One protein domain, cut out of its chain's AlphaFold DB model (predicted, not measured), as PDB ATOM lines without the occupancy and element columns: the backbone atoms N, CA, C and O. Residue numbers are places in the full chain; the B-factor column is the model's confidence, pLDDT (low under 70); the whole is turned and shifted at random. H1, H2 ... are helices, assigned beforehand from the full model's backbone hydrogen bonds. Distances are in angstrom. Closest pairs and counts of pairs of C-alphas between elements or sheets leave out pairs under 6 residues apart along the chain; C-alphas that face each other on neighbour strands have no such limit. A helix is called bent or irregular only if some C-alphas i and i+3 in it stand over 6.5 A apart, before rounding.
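This is residues 4 to 83 of the 84 residues of an uncharacterized protein of bioreactor metagenome (UniProt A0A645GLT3). Two helices, H5 and H2, lie side by side and run opposite ways along one part of an elongated, loosely built model, with short H1 past one end of the pair and H4 past the other, on a loop of chain between H2 and H5 that goes out and comes back and also holds short H3, near Phe 68 of H5. H4 lies far out in this loop, H3 comes close to H5, and residues 7 to 14 stick out at the H1 end. The printed part has 80 residues with five named helices, H1 to H5 in order along the chain, and no named strand; the class is all helix. The whole is loose, with a radius of gyration of the C-alphas of 16.2 A, and spans 51 by 24 by 19 A.

The longest helix, H5, holds residues 64 to 81 and measures 25.6 A from C-alpha 64 at (-42.553, -39.445, 10.836) to C-alpha 81 at (-20.901, -49.497, 1.556). H2, residues 14 to 26, measures 18.2 A. H4, residues 44 to 52, measures 12.3 A. H3, residues 39 to 42, is neither bent nor irregular, but only just: C-alphas 39 and 42 are 6.2 A apart. H1, residues 4 to 8, begins at C-alpha 4 at (-11.120, -43.559, 8.796) and is 5.9 A long.

H5 touches H2 with residues 69 to 76 alone, and the closest C-alphas of the two helices are those of Leu 23 and Leu 69, 5.9 A apart. Their lines stand at a shallow tilt of 20 degrees, opposite ways. H3 and H5 are close but not clearly touching; their closest C-alphas, those of Asn 41 and Phe 68, are 7.4 A apart. H3 and H4 are also close but not clearly touching, with the closest C-alphas, those of Ile 39 and Glu 45, 7.3 A apart. H4 is apart from H5 and from H2, and H1 is apart from H2, H3, H4 and H5. Every O i to N i+4 pair is within hydrogen-bond range in H1, H2, H4 and H5; H3 is too short for such a pair, and its one O i to N i+3 pair is not within range.

The outline is a rod, and the two C-alphas farthest apart, those of Gly 10 and Gly 54, are 52.0 A apart. The first and last printed C-alphas, those of Glu 4 and Glu 83, are 8.7 A apart. Residues 7 to 14, of which 7 and 8 belong to H1 and 14 to H2, stand free. The links H2 to H3, of 12 residues, and H4 to H5, of 11, are long; H1 to H2 and H3 to H4 are tight. The printed part has no cut. The mean pLDDT of the printed part is 93.9, and no printed residue is under 70.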
ATOM      1  N   GLU A   4     -12.269 -44.432   8.541       94.38
ATOM      2  CA  GLU A   4     -11.120 -43.559   8.796       94.38
ATOM      3  C   GLU A   4     -11.236 -42.858  10.151       94.38
ATOM      4  O   GLU A   4     -10.273 -42.824  10.905       94.38
ATOM      5  N   PHE A   5     -12.425 -42.351  10.494       94.38
ATOM      6  CA  PHE A   5     -12.657 -41.709  11.786       94.38
ATOM      7  C   PHE A   5     -12.557 -42.709  12.944       94.38
ATOM      8  O   PHE A   5     -12.017 -42.388  13.997       94.38
ATOM      9  N   LEU A   6     -13.092 -43.921  12.790       95.50
ATOM     10  CA  LEU A   6     -12.997 -44.924  13.852       95.50
ATOM     11  C   LEU A   6     -11.545 -45.364  14.071       95.50
ATOM     12  O   LEU A   6     -11.114 -45.443  15.220       95.50
ATOM     13  N   ASP A   7     -10.789 -45.560  12.992       95.44
ATOM     14  CA  ASP A   7      -9.372 -45.923  13.046       95.44
ATOM     15  C   ASP A   7      -8.510 -44.797  13.637       95.44
ATOM     16  O   ASP A   7      -7.700 -45.055  14.528       95.44
ATOM     17  N   GLU A   8      -8.711 -43.545  13.200       96.94
ATOM     18  CA  GLU A   8      -7.961 -42.367  13.675       96.94
ATOM     19  C   GLU A   8      -8.052 -42.202  15.197       96.94
ATOM     20  O   GLU A   8      -7.057 -41.896  15.855       96.94
ATOM     21  N   TYR A   9      -9.236 -42.444  15.763       96.81
ATOM     22  CA  TYR A   9      -9.502 -42.254  17.190       96.81
ATOM     23  C   TYR A   9      -9.509 -43.561  17.999       96.81
ATOM     24  O   TYR A   9      -9.831 -43.533  19.189       96.81
ATOM     25  N   GLY A  10      -9.161 -44.704  17.393       95.44
ATOM     26  CA  GLY A  10      -9.138 -46.009  18.067       95.44
ATOM     27  C   GLY A  10     -10.499 -46.441  18.631       95.44
ATOM     28  O   GLY A  10     -10.568 -47.073  19.688       95.44
ATOM     29  N   LEU A  11     -11.590 -46.059  17.964       95.75
ATOM     30  CA  LEU A  11     -12.957 -46.360  18.380       95.75
ATOM     31  C   LEU A  11     -13.395 -47.739  17.875       95.75
ATOM     32  O   LEU A  11     -13.072 -48.152  16.764       95.75
ATOM     33  N   SER A  12     -14.188 -48.445  18.681       95.88
ATOM     34  CA  SER A  12     -14.730 -49.749  18.289       95.88
ATOM     35  C   SER A  12     -15.750 -49.625  17.156       95.88
ATOM     36  O   SER A  12     -16.675 -48.814  17.228       95.88
ATOM     37  N   TYR A  13     -15.654 -50.515  16.168       94.62
ATOM     38  CA  TYR A  13     -16.640 -50.674  15.093       94.62
ATOM     39  C   TYR A  13     -18.022 -51.113  15.596       94.62
ATOM     40  O   TYR A  13     -19.026 -50.843  14.934       94.62
ATOM     41  N   ASP A  14     -18.087 -51.705  16.794       95.94
ATOM     42  CA  ASP A  14     -19.329 -52.095  17.476       95.94
ATOM     43  C   ASP A  14     -20.298 -50.911  17.654       95.94
ATOM     44  O   ASP A  14     -21.514 -51.086  17.656       95.94
ATOM     45  N   CYS A  15     -19.801 -49.667  17.691       94.81
ATOM     46  CA  CYS A  15     -20.667 -48.488  17.769       94.81
ATOM     47  C   CYS A  15     -21.682 -48.411  16.608       94.81
ATOM     48  O   CYS A  15     -22.772 -47.860  16.773       94.81
ATOM     49  N   ARG A  16     -21.354 -48.982  15.439       95.88
ATOM     50  CA  ARG A  16     -22.253 -49.058  14.275       95.88
ATOM     51  C   ARG A  16     -23.388 -50.053  14.513       95.88
ATOM     52  O   ARG A  16     -24.540 -49.739  14.221       95.88
ATOM     53  N   GLU A  17     -23.085 -51.214  15.085       96.31
ATOM     54  CA  GLU A  17     -24.082 -52.234  15.438       96.31
ATOM     55  C   GLU A  17     -24.984 -51.755  16.581       96.31
ATOM     56  O   GLU A  17     -26.213 -51.876  16.512       96.31
ATOM     57  N   GLN A  18     -24.399 -51.117  17.598       97.38
ATOM     58  CA  GLN A  18     -25.144 -50.470  18.679       97.38
ATOM     59  C   GLN A  18     -26.075 -49.371  18.152       97.38
ATOM     60  O   GLN A  18     -27.223 -49.263  18.586       97.38
ATOM     61  N   PHE A  19     -25.621 -48.581  17.176       97.50
ATOM     62  CA  PHE A  19     -26.467 -47.580  16.535       97.50
ATOM     63  C   PHE A  19     -27.653 -48.230  15.810       97.50
ATOM     64  O   PHE A  19     -28.798 -47.867  16.078       97.50
ATOM     65  N   LEU A  20     -27.407 -49.223  14.946       98.00
ATOM     66  CA  LEU A  20     -28.461 -49.913  14.188       98.00
ATOM     67  C   LEU A  20     -29.473 -50.624  15.100       98.00
ATOM     68  O   LEU A  20     -30.681 -50.478  14.914       98.00
ATOM     69  N   SER A  21     -28.999 -51.343  16.117       98.06
ATOM     70  CA  SER A  21     -29.869 -51.993  17.107       98.06
ATOM     71  C   SER A  21     -30.671 -50.976  17.926       98.06
ATOM     72  O   SER A  21     -31.855 -51.191  18.202       98.06
ATOM     73  N   GLY A  22     -30.068 -49.826  18.244       98.19
ATOM     74  CA  GLY A  22     -30.746 -48.686  18.847       98.19
ATOM     75  C   GLY A  22     -31.916 -48.185  17.998       98.19
ATOM     76  O   GLY A  22     -33.004 -47.978  18.538       98.19
ATOM     77  N   LEU A  23     -31.736 -48.058  16.677       98.00
ATOM     78  CA  LEU A  23     -32.818 -47.672  15.764       98.00
ATOM     79  C   LEU A  23     -33.967 -48.692  15.785       98.00
ATOM     80  O   LEU A  23     -35.122 -48.294  15.926       98.00
ATOM     81  N   GLU A  24     -33.677 -49.995  15.714       98.06
ATOM     82  CA  GLU A  24     -34.717 -51.039  15.753       98.06
ATOM     83  C   GLU A  24     -35.490 -51.060  17.075       98.06
ATOM     84  O   GLU A  24     -36.709 -51.260  17.093       98.06
ATOM     85  N   ARG A  25     -34.804 -50.809  18.196       98.12
ATOM     86  CA  ARG A  25     -35.460 -50.642  19.498       98.12
ATOM     87  C   ARG A  25     -36.416 -49.450  19.471       98.12
ATOM     88  O   ARG A  25     -37.566 -49.582  19.883       98.12
ATOM     89  N   LEU A  26     -35.952 -48.308  18.968       97.00
ATOM     90  CA  LEU A  26     -36.706 -47.054  18.948       97.00
ATOM     91  C   LEU A  26     -37.954 -47.093  18.054       97.00
ATOM     92  O   LEU A  26     -38.915 -46.379  18.338       97.00
ATOM     93  N   LYS A  27     -37.994 -47.948  17.024       96.25
ATOM     94  CA  LYS A  27     -39.202 -48.155  16.200       96.25
ATOM     95  C   LYS A  27     -40.398 -48.693  16.992       96.25
ATOM     96  O   LYS A  27     -41.529 -48.584  16.529       96.25
ATOM     97  N   ARG A  28     -40.163 -49.288  18.166       96.19
ATOM     98  CA  ARG A  28     -41.219 -49.836  19.034       96.19
ATOM     99  C   ARG A  28     -41.891 -48.769  19.896       96.19
ATOM    100  O   ARG A  28     -42.944 -49.034  20.471       96.19
ATOM    101  N   GLU A  29     -41.297 -47.584  19.988       95.75
ATOM    102  CA  GLU A  29     -41.839 -46.481  20.772       95.75
ATOM    103  C   GLU A  29     -43.032 -45.841  20.057       95.75
ATOM    104  O   GLU A  29     -42.994 -45.554  18.856       95.75
ATOM    105  N   LYS A  30     -44.102 -45.568  20.808       94.50
ATOM    106  CA  LYS A  30     -45.261 -44.843  20.282       94.50
ATOM    107  C   LYS A  30     -44.954 -43.346  20.262       94.50
ATOM    108  O   LYS A  30     -44.998 -42.690  21.299       94.50
ATOM    109  N   VAL A  31     -44.702 -42.806  19.072       95.25
ATOM    110  CA  VAL A  31     -44.378 -41.387  18.876       95.25
ATOM    111  C   VAL A  31     -45.442 -40.718  18.012       95.25
ATOM    112  O   VAL A  31     -45.683 -41.121  16.878       95.25
ATOM    113  N   ASN A  32     -46.084 -39.684  18.560       92.81
ATOM    114  CA  ASN A  32     -47.100 -38.892  17.860       92.81
ATOM    115  C   ASN A  32     -46.559 -37.567  17.304       92.81
ATOM    116  O   ASN A  32     -47.162 -36.992  16.402       92.81
ATOM    117  N   LEU A  33     -45.446 -37.079  17.854       92.00
ATOM    118  CA  LEU A  33     -44.806 -35.825  17.481       92.00
ATOM    119  C   LEU A  33     -43.295 -36.014  17.554       92.00
ATOM    120  O   LEU A  33     -42.768 -36.397  18.598       92.00
ATOM    121  N   VAL A  34     -42.600 -35.722  16.456       92.25
ATOM    122  CA  VAL A  34     -41.136 -35.722  16.421       92.25
ATOM    123  C   VAL A  34     -40.634 -34.300  16.612       92.25
ATOM    124  O   VAL A  34     -40.908 -33.407  15.803       92.25
ATOM    125  N   LEU A  35     -39.857 -34.092  17.673       89.56
ATOM    126  CA  LEU A  35     -39.086 -32.872  17.864       89.56
ATOM    127  C   LEU A  35     -37.642 -33.145  17.449       89.56
ATOM    128  O   LEU A  35     -36.883 -33.802  18.158       89.56
ATOM    129  N   GLY A  36     -37.282 -32.679  16.256       84.19
ATOM    130  CA  GLY A  36     -35.921 -32.791  15.759       84.19
ATOM    131  C   GLY A  36     -34.956 -31.922  16.565       84.19
ATOM    132  O   GLY A  36     -35.285 -30.789  16.896       84.19
ATOM    133  N   ASN A  37     -33.743 -32.420  16.823       86.19
ATOM    134  CA  ASN A  37     -32.671 -31.602  17.411       86.19
ATOM    135  C   ASN A  37     -32.225 -30.461  16.471       86.19
ATOM    136  O   ASN A  37     -31.837 -29.387  16.912       86.19
ATOM    137  N   HIS A  38     -32.315 -30.688  15.158       87.44
ATOM    138  CA  HIS A  38     -32.163 -29.657  14.136       87.44
ATOM    139  C   HIS A  38     -33.490 -29.475  13.399       87.44
ATOM    140  O   HIS A  38     -34.183 -30.458  13.130       87.44
ATOM    141  N   ILE A  39     -33.808 -28.237  13.013       84.56
ATOM    142  CA  ILE A  39     -35.081 -27.865  12.363       84.56
ATOM    143  C   ILE A  39     -35.389 -28.676  11.091       84.56
ATOM    144  O   ILE A  39     -36.552 -28.890  10.748       84.56
ATOM    145  N   ASN A  40     -34.351 -29.170  10.412       85.25
ATOM    146  CA  ASN A  40     -34.484 -29.967   9.194       85.25
ATOM    147  C   ASN A  40     -34.877 -31.423   9.474       85.25
ATOM    148  O   ASN A  40     -35.482 -32.057   8.613       85.25
ATOM    149  N   ASN A  41     -34.603 -31.945  10.675       82.62
ATOM    150  CA  ASN A  41     -34.874 -33.345  11.021       82.62
ATOM    151  C   ASN A  41     -36.375 -33.669  11.022       82.62
ATOM    152  O   ASN A  41     -36.745 -34.822  10.834       82.62
ATOM    153  N   ASN A  42     -37.234 -32.667  11.229       85.88
ATOM    154  CA  ASN A  42     -38.693 -32.810  11.256       85.88
ATOM    155  C   ASN A  42     -39.415 -31.773  10.374       85.88
ATOM    156  O   ASN A  42     -40.609 -31.523  10.567       85.88
ATOM    157  N   ARG A  43     -38.687 -31.143   9.436       90.56
ATOM    158  CA  ARG A  43     -39.202 -30.140   8.484       90.56
ATOM    159  C   ARG A  43     -40.020 -29.033   9.164       90.56
ATOM    160  O   ARG A  43     -41.109 -28.678   8.707       90.56
ATOM    161  N   LEU A  44     -39.496 -28.499  10.270       91.25
ATOM    162  CA  LEU A  44     -40.194 -27.541  11.135       91.25
ATOM    163  C   LEU A  44     -40.779 -26.355  10.357       91.25
ATOM    164  O   LEU A  44     -41.930 -25.985  10.572       91.25
ATOM    165  N   GLU A  45     -40.012 -25.788   9.427       92.00
ATOM    166  CA  GLU A  45     -40.431 -24.622   8.647       92.00
ATOM    167  C   GLU A  45     -41.626 -24.922   7.721       92.00
ATOM    168  O   GLU A  45     -42.585 -24.152   7.655       92.00
ATOM    169  N   GLU A  46     -41.608 -26.071   7.037       92.62
ATOM    170  CA  GLU A  46     -42.701 -26.513   6.162       92.62
ATOM    171  C   GLU A  46     -43.984 -26.746   6.970       92.62
ATOM    172  O   GLU A  46     -45.068 -26.296   6.588       92.62
ATOM    173  N   LYS A  47     -43.860 -27.410   8.124       93.75
ATOM    174  CA  LYS A  47     -44.987 -27.647   9.031       93.75
ATOM    175  C   LYS A  47     -45.531 -26.353   9.613       93.75
ATOM    176  O   LYS A  47     -46.746 -26.191   9.675       93.75
ATOM    177  N   TYR A  48     -44.664 -25.409   9.969       93.38
ATOM    178  CA  TYR A  48     -45.092 -24.093  10.426       93.38
ATOM    179  C   TYR A  48     -45.916 -23.372   9.353       93.38
ATOM    180  O   TYR A  48     -47.012 -22.898   9.643       93.38
ATOM    181  N   ARG A  49     -45.463 -23.376   8.091       94.56
ATOM    182  CA  ARG A  49     -46.229 -22.806   6.969       94.56
ATOM    183  C   ARG A  49     -47.601 -23.467   6.797       94.56
ATOM    184  O   ARG A  49     -48.592 -22.764   6.619       94.56
ATOM    185  N   ARG A  50     -47.682 -24.798   6.901       94.50
ATOM    186  CA  ARG A  50     -48.962 -25.535   6.850       94.50
ATOM    187  C   ARG A  50     -49.888 -25.188   8.011       94.50
ATOM    188  O   ARG A  50     -51.087 -25.062   7.807       94.50
ATOM    189  N   MET A  51     -49.336 -25.006   9.209       94.88
ATOM    190  CA  MET A  51     -50.109 -24.603  10.382       94.88
ATOM    191  C   MET A  51     -50.725 -23.215  10.175       94.88
ATOM    192  O   MET A  51     -51.901 -23.025  10.465       94.88
ATOM    193  N   GLN A  52     -49.956 -22.271   9.619       96.06
ATOM    194  CA  GLN A  52     -50.430 -20.916   9.305       96.06
ATOM    195  C   GLN A  52     -51.500 -20.893   8.202       96.06
ATOM    196  O   GLN A  52     -52.400 -20.061   8.243       96.06
ATOM    197  N   ALA A  53     -51.435 -21.814   7.237       95.00
ATOM    198  CA  ALA A  53     -52.436 -21.934   6.173       95.00
ATOM    199  C   ALA A  53     -53.812 -22.436   6.667       95.00
ATOM    200  O   ALA A  53     -54.789 -22.359   5.925       95.00
ATOM    201  N   GLY A  54     -53.892 -22.927   7.909       90.88
ATOM    202  CA  GLY A  54     -55.088 -23.542   8.476       90.88
ATOM    203  C   GLY A  54     -55.257 -25.002   8.042       90.88
ATOM    204  O   GLY A  54     -54.905 -25.396   6.932       90.88
ATOM    205  N   GLY A  55     -55.783 -25.838   8.940       88.56
ATOM    206  CA  GLY A  55     -55.992 -27.267   8.693       88.56
ATOM    207  C   GLY A  55     -55.640 -28.148   9.895       88.56
ATOM    208  O   GLY A  55     -55.473 -27.641  11.008       88.56
ATOM    209  N   PRO A  56     -55.544 -29.476   9.693       91.44
ATOM    210  CA  PRO A  56     -55.095 -30.406  10.725       91.44
ATOM    211  C   PRO A  56     -53.689 -30.058  11.222       91.44
ATOM    212  O   PRO A  56     -52.862 -29.581  10.447       91.44
ATOM    213  N   ASN A  57     -53.402 -30.331  12.498       93.44
ATOM    214  CA  ASN A  57     -52.096 -30.038  13.089       93.44
ATOM    215  C   ASN A  57     -50.973 -30.777  12.321       93.44
ATOM    216  O   ASN A  57     -50.881 -32.002  12.427       93.44
ATOM    217  N   PRO A  58     -50.091 -30.065  11.592       93.31
ATOM    218  CA  PRO A  58     -49.089 -30.684  10.724       93.31
ATOM    219  C   PRO A  58     -47.917 -31.309  11.494       93.31
ATOM    220  O   PRO A  58     -47.050 -31.935  10.888       93.31
ATOM    221  N   PHE A  59     -47.867 -31.130  12.818       93.12
ATOM    222  CA  PHE A  59     -46.867 -31.736  13.698       93.12
ATOM    223  C   PHE A  59     -47.246 -33.138  14.177       93.12
ATOM    224  O   PHE A  59     -46.380 -33.847  14.682       93.12
ATOM    225  N   LEU A  60     -48.512 -33.535  14.020       94.06
ATOM    226  CA  LEU A  60     -48.983 -34.863  14.395       94.06
ATOM    227  C   LEU A  60     -48.879 -35.811  13.196       94.06
ATOM    228  O   LEU A  60     -49.768 -35.853  12.348       94.06
ATOM    229  N   ASP A  61     -47.797 -36.586  13.141       92.06
ATOM    230  CA  ASP A  61     -47.608 -37.653  12.153       92.06
ATOM    231  C   ASP A  61     -46.967 -38.883  12.804       92.06
ATOM    232  O   ASP A  61     -45.769 -38.925  13.089       92.06
ATOM    233  N   ASN A  62     -47.774 -39.929  12.986       92.12
ATOM    234  CA  ASN A  62     -47.348 -41.183  13.615       92.12
ATOM    235  C   ASN A  62     -46.346 -41.984  12.760       92.12
ATOM    236  O   ASN A  62     -45.815 -42.991  13.225       92.12
ATOM    237  N   ARG A  63     -46.108 -41.584  11.504       92.69
ATOM    238  CA  ARG A  63     -45.157 -42.243  10.593       92.69
ATOM    239  C   ARG A  63     -43.818 -41.522  10.524       92.69
ATOM    240  O   ARG A  63     -42.839 -42.108  10.056       92.69
ATOM    241  N   GLU A  64     -43.757 -40.266  10.962       94.31
ATOM    242  CA  GLU A  64     -42.553 -39.445  10.836       94.31
ATOM    243  C   GLU A  64     -41.387 -40.039  11.622       94.31
ATOM    244  O   GLU A  64     -40.271 -40.095  11.111       94.31
ATOM    245  N   TRP A  65     -41.654 -40.550  12.827       95.12
ATOM    246  CA  TRP A  65     -40.623 -41.163  13.658       95.12
ATOM    247  C   TRP A  65     -39.955 -42.348  12.965       95.12
ATOM    248  O   TRP A  65     -38.735 -42.392  12.837       95.12
ATOM    249  N   ILE A  66     -40.762 -43.268  12.436       95.62
ATOM    250  CA  ILE A  66     -40.258 -44.436  11.712       95.62
ATOM    251  C   ILE A  66     -39.482 -44.003  10.465       95.62
ATOM    252  O   ILE A  66     -38.389 -44.503  10.220       95.62
ATOM    253  N   SER A  67     -40.002 -43.024   9.723       94.12
ATOM    254  CA  SER A  67     -39.346 -42.498   8.518       94.12
ATOM    255  C   SER A  67     -37.979 -41.878   8.832       94.12
ATOM    256  O   SER A  67     -37.017 -42.093   8.099       94.12
ATOM    257  N   PHE A  68     -37.874 -41.140   9.941       94.25
ATOM    258  CA  PHE A  68     -36.616 -40.561  10.406       94.25
ATOM    259  C   PHE A  68     -35.594 -41.644  10.782       94.25
ATOM    260  O   PHE A  68     -34.446 -41.582  10.339       94.25
ATOM    261  N   LEU A  69     -36.011 -42.672  11.532       96.19
ATOM    262  CA  LEU A  69     -35.133 -43.785  11.909       96.19
ATOM    263  C   LEU A  69     -34.631 -44.569  10.686       96.19
ATOM    264  O   LEU A  69     -33.449 -44.904  10.622       96.19
ATOM    265  N   GLU A  70     -35.490 -44.819   9.694       97.00
ATOM    266  CA  GLU A  70     -35.083 -45.476   8.444       97.00
ATOM    267  C   GLU A  70     -34.092 -44.629   7.641       97.00
ATOM    268  O   GLU A  70     -33.129 -45.164   7.091       97.00
ATOM    269  N   GLN A  71     -34.262 -43.303   7.620       95.31
ATOM    270  CA  GLN A  71     -33.292 -42.414   6.980       95.31
ATOM    271  C   GLN A  71     -31.928 -42.476   7.681       95.31
ATOM    272  O   GLN A  71     -30.899 -42.563   7.012       95.31
ATOM    273  N   CYS A  72     -31.900 -42.478   9.018       95.50
ATOM    274  CA  CYS A  72     -30.666 -42.655   9.786       95.50
ATOM    275  C   CYS A  72     -29.989 -44.001   9.487       95.50
ATOM    276  O   CYS A  72     -28.773 -44.039   9.285       95.50
ATOM    277  N   ARG A  73     -30.773 -45.086   9.418       97.75
ATOM    278  CA  ARG A  73     -30.288 -46.423   9.050       97.75
ATOM    279  C   ARG A  73     -29.668 -46.413   7.657       97.75
ATOM    280  O   ARG A  73     -28.531 -46.850   7.502       97.75
ATOM    281  N   LYS A  74     -30.393 -45.884   6.668       97.44
ATOM    282  CA  LYS A  74     -29.921 -45.793   5.283       97.44
ATOM    283  C   LYS A  74     -28.608 -45.017   5.197       97.44
ATOM    284  O   LYS A  74     -27.659 -45.517   4.614       97.44
ATOM    285  N   ASN A  75     -28.528 -43.852   5.841       95.75
ATOM    286  CA  ASN A  75     -27.328 -43.011   5.812       95.75
ATOM    287  C   ASN A  75     -26.084 -43.737   6.345       95.75
ATOM    288  O   ASN A  75     -25.002 -43.558   5.794       95.75
ATOM    289  N   LEU A  76     -26.216 -44.533   7.414       96.25
ATOM    290  CA  LEU A  76     -25.084 -45.299   7.936       96.25
ATOM    291  C   LEU A  76     -24.692 -46.443   6.994       96.25
ATOM    292  O   LEU A  76     -23.504 -46.625   6.746       96.25
ATOM    293  N   LEU A  77     -25.665 -47.190   6.464       96.19
ATOM    294  CA  LEU A  77     -25.392 -48.299   5.545       96.19
ATOM    295  C   LEU A  77     -24.751 -47.815   4.242       96.19
ATOM    296  O   LEU A  77     -23.746 -48.382   3.830       96.19
ATOM    297  N   ASP A  78     -25.271 -46.733   3.655       96.12
ATOM    298  CA  ASP A  78     -24.676 -46.103   2.473       96.12
ATOM    299  C   ASP A  78     -23.229 -45.674   2.766       96.12
ATOM    300  O   ASP A  78     -22.339 -45.847   1.939       96.12
ATOM    301  N   LEU A  79     -22.979 -45.103   3.949       94.50
ATOM    302  CA  LEU A  79     -21.643 -44.669   4.340       94.50
ATOM    303  C   LEU A  79     -20.686 -45.862   4.458       94.50
ATOM    304  O   LEU A  79     -19.582 -45.771   3.945       94.50
ATOM    305  N   MET A  80     -21.128 -46.979   5.044       93.88
ATOM    306  CA  MET A  80     -20.341 -48.215   5.158       93.88
ATOM    307  C   MET A  80     -20.079 -48.891   3.804       93.88
ATOM    308  O   MET A  80     -18.993 -49.411   3.587       93.88
ATOM    309  N   GLU A  81     -21.052 -48.894   2.890       94.00
ATOM    310  CA  GLU A  81     -20.901 -49.497   1.556       94.00
ATOM    311  C   GLU A  81     -19.886 -48.739   0.686       94.00
ATOM    312  O   GLU A  81     -19.214 -49.331  -0.154       94.00
ATOM    313  N   ASN A  82     -19.746 -47.430   0.910       91.75
ATOM    314  CA  ASN A  82     -18.818 -46.574   0.173       91.75
ATOM    315  C   ASN A  82     -17.423 -46.457   0.825       91.75
ATOM    316  O   ASN A  82     -16.581 -45.710   0.317       91.75
ATOM    317  N   GLU A  83     -17.162 -47.173   1.924       88.69
ATOM    318  CA  GLU A  83     -15.835 -47.248   2.549       88.69
ATOM    319  C   GLU A  83     -14.898 -48.119   1.699       88.69
ATOM    320  O   GLU A  83     -15.238 -49.246   1.336       88.69
TER     321      GLU A  83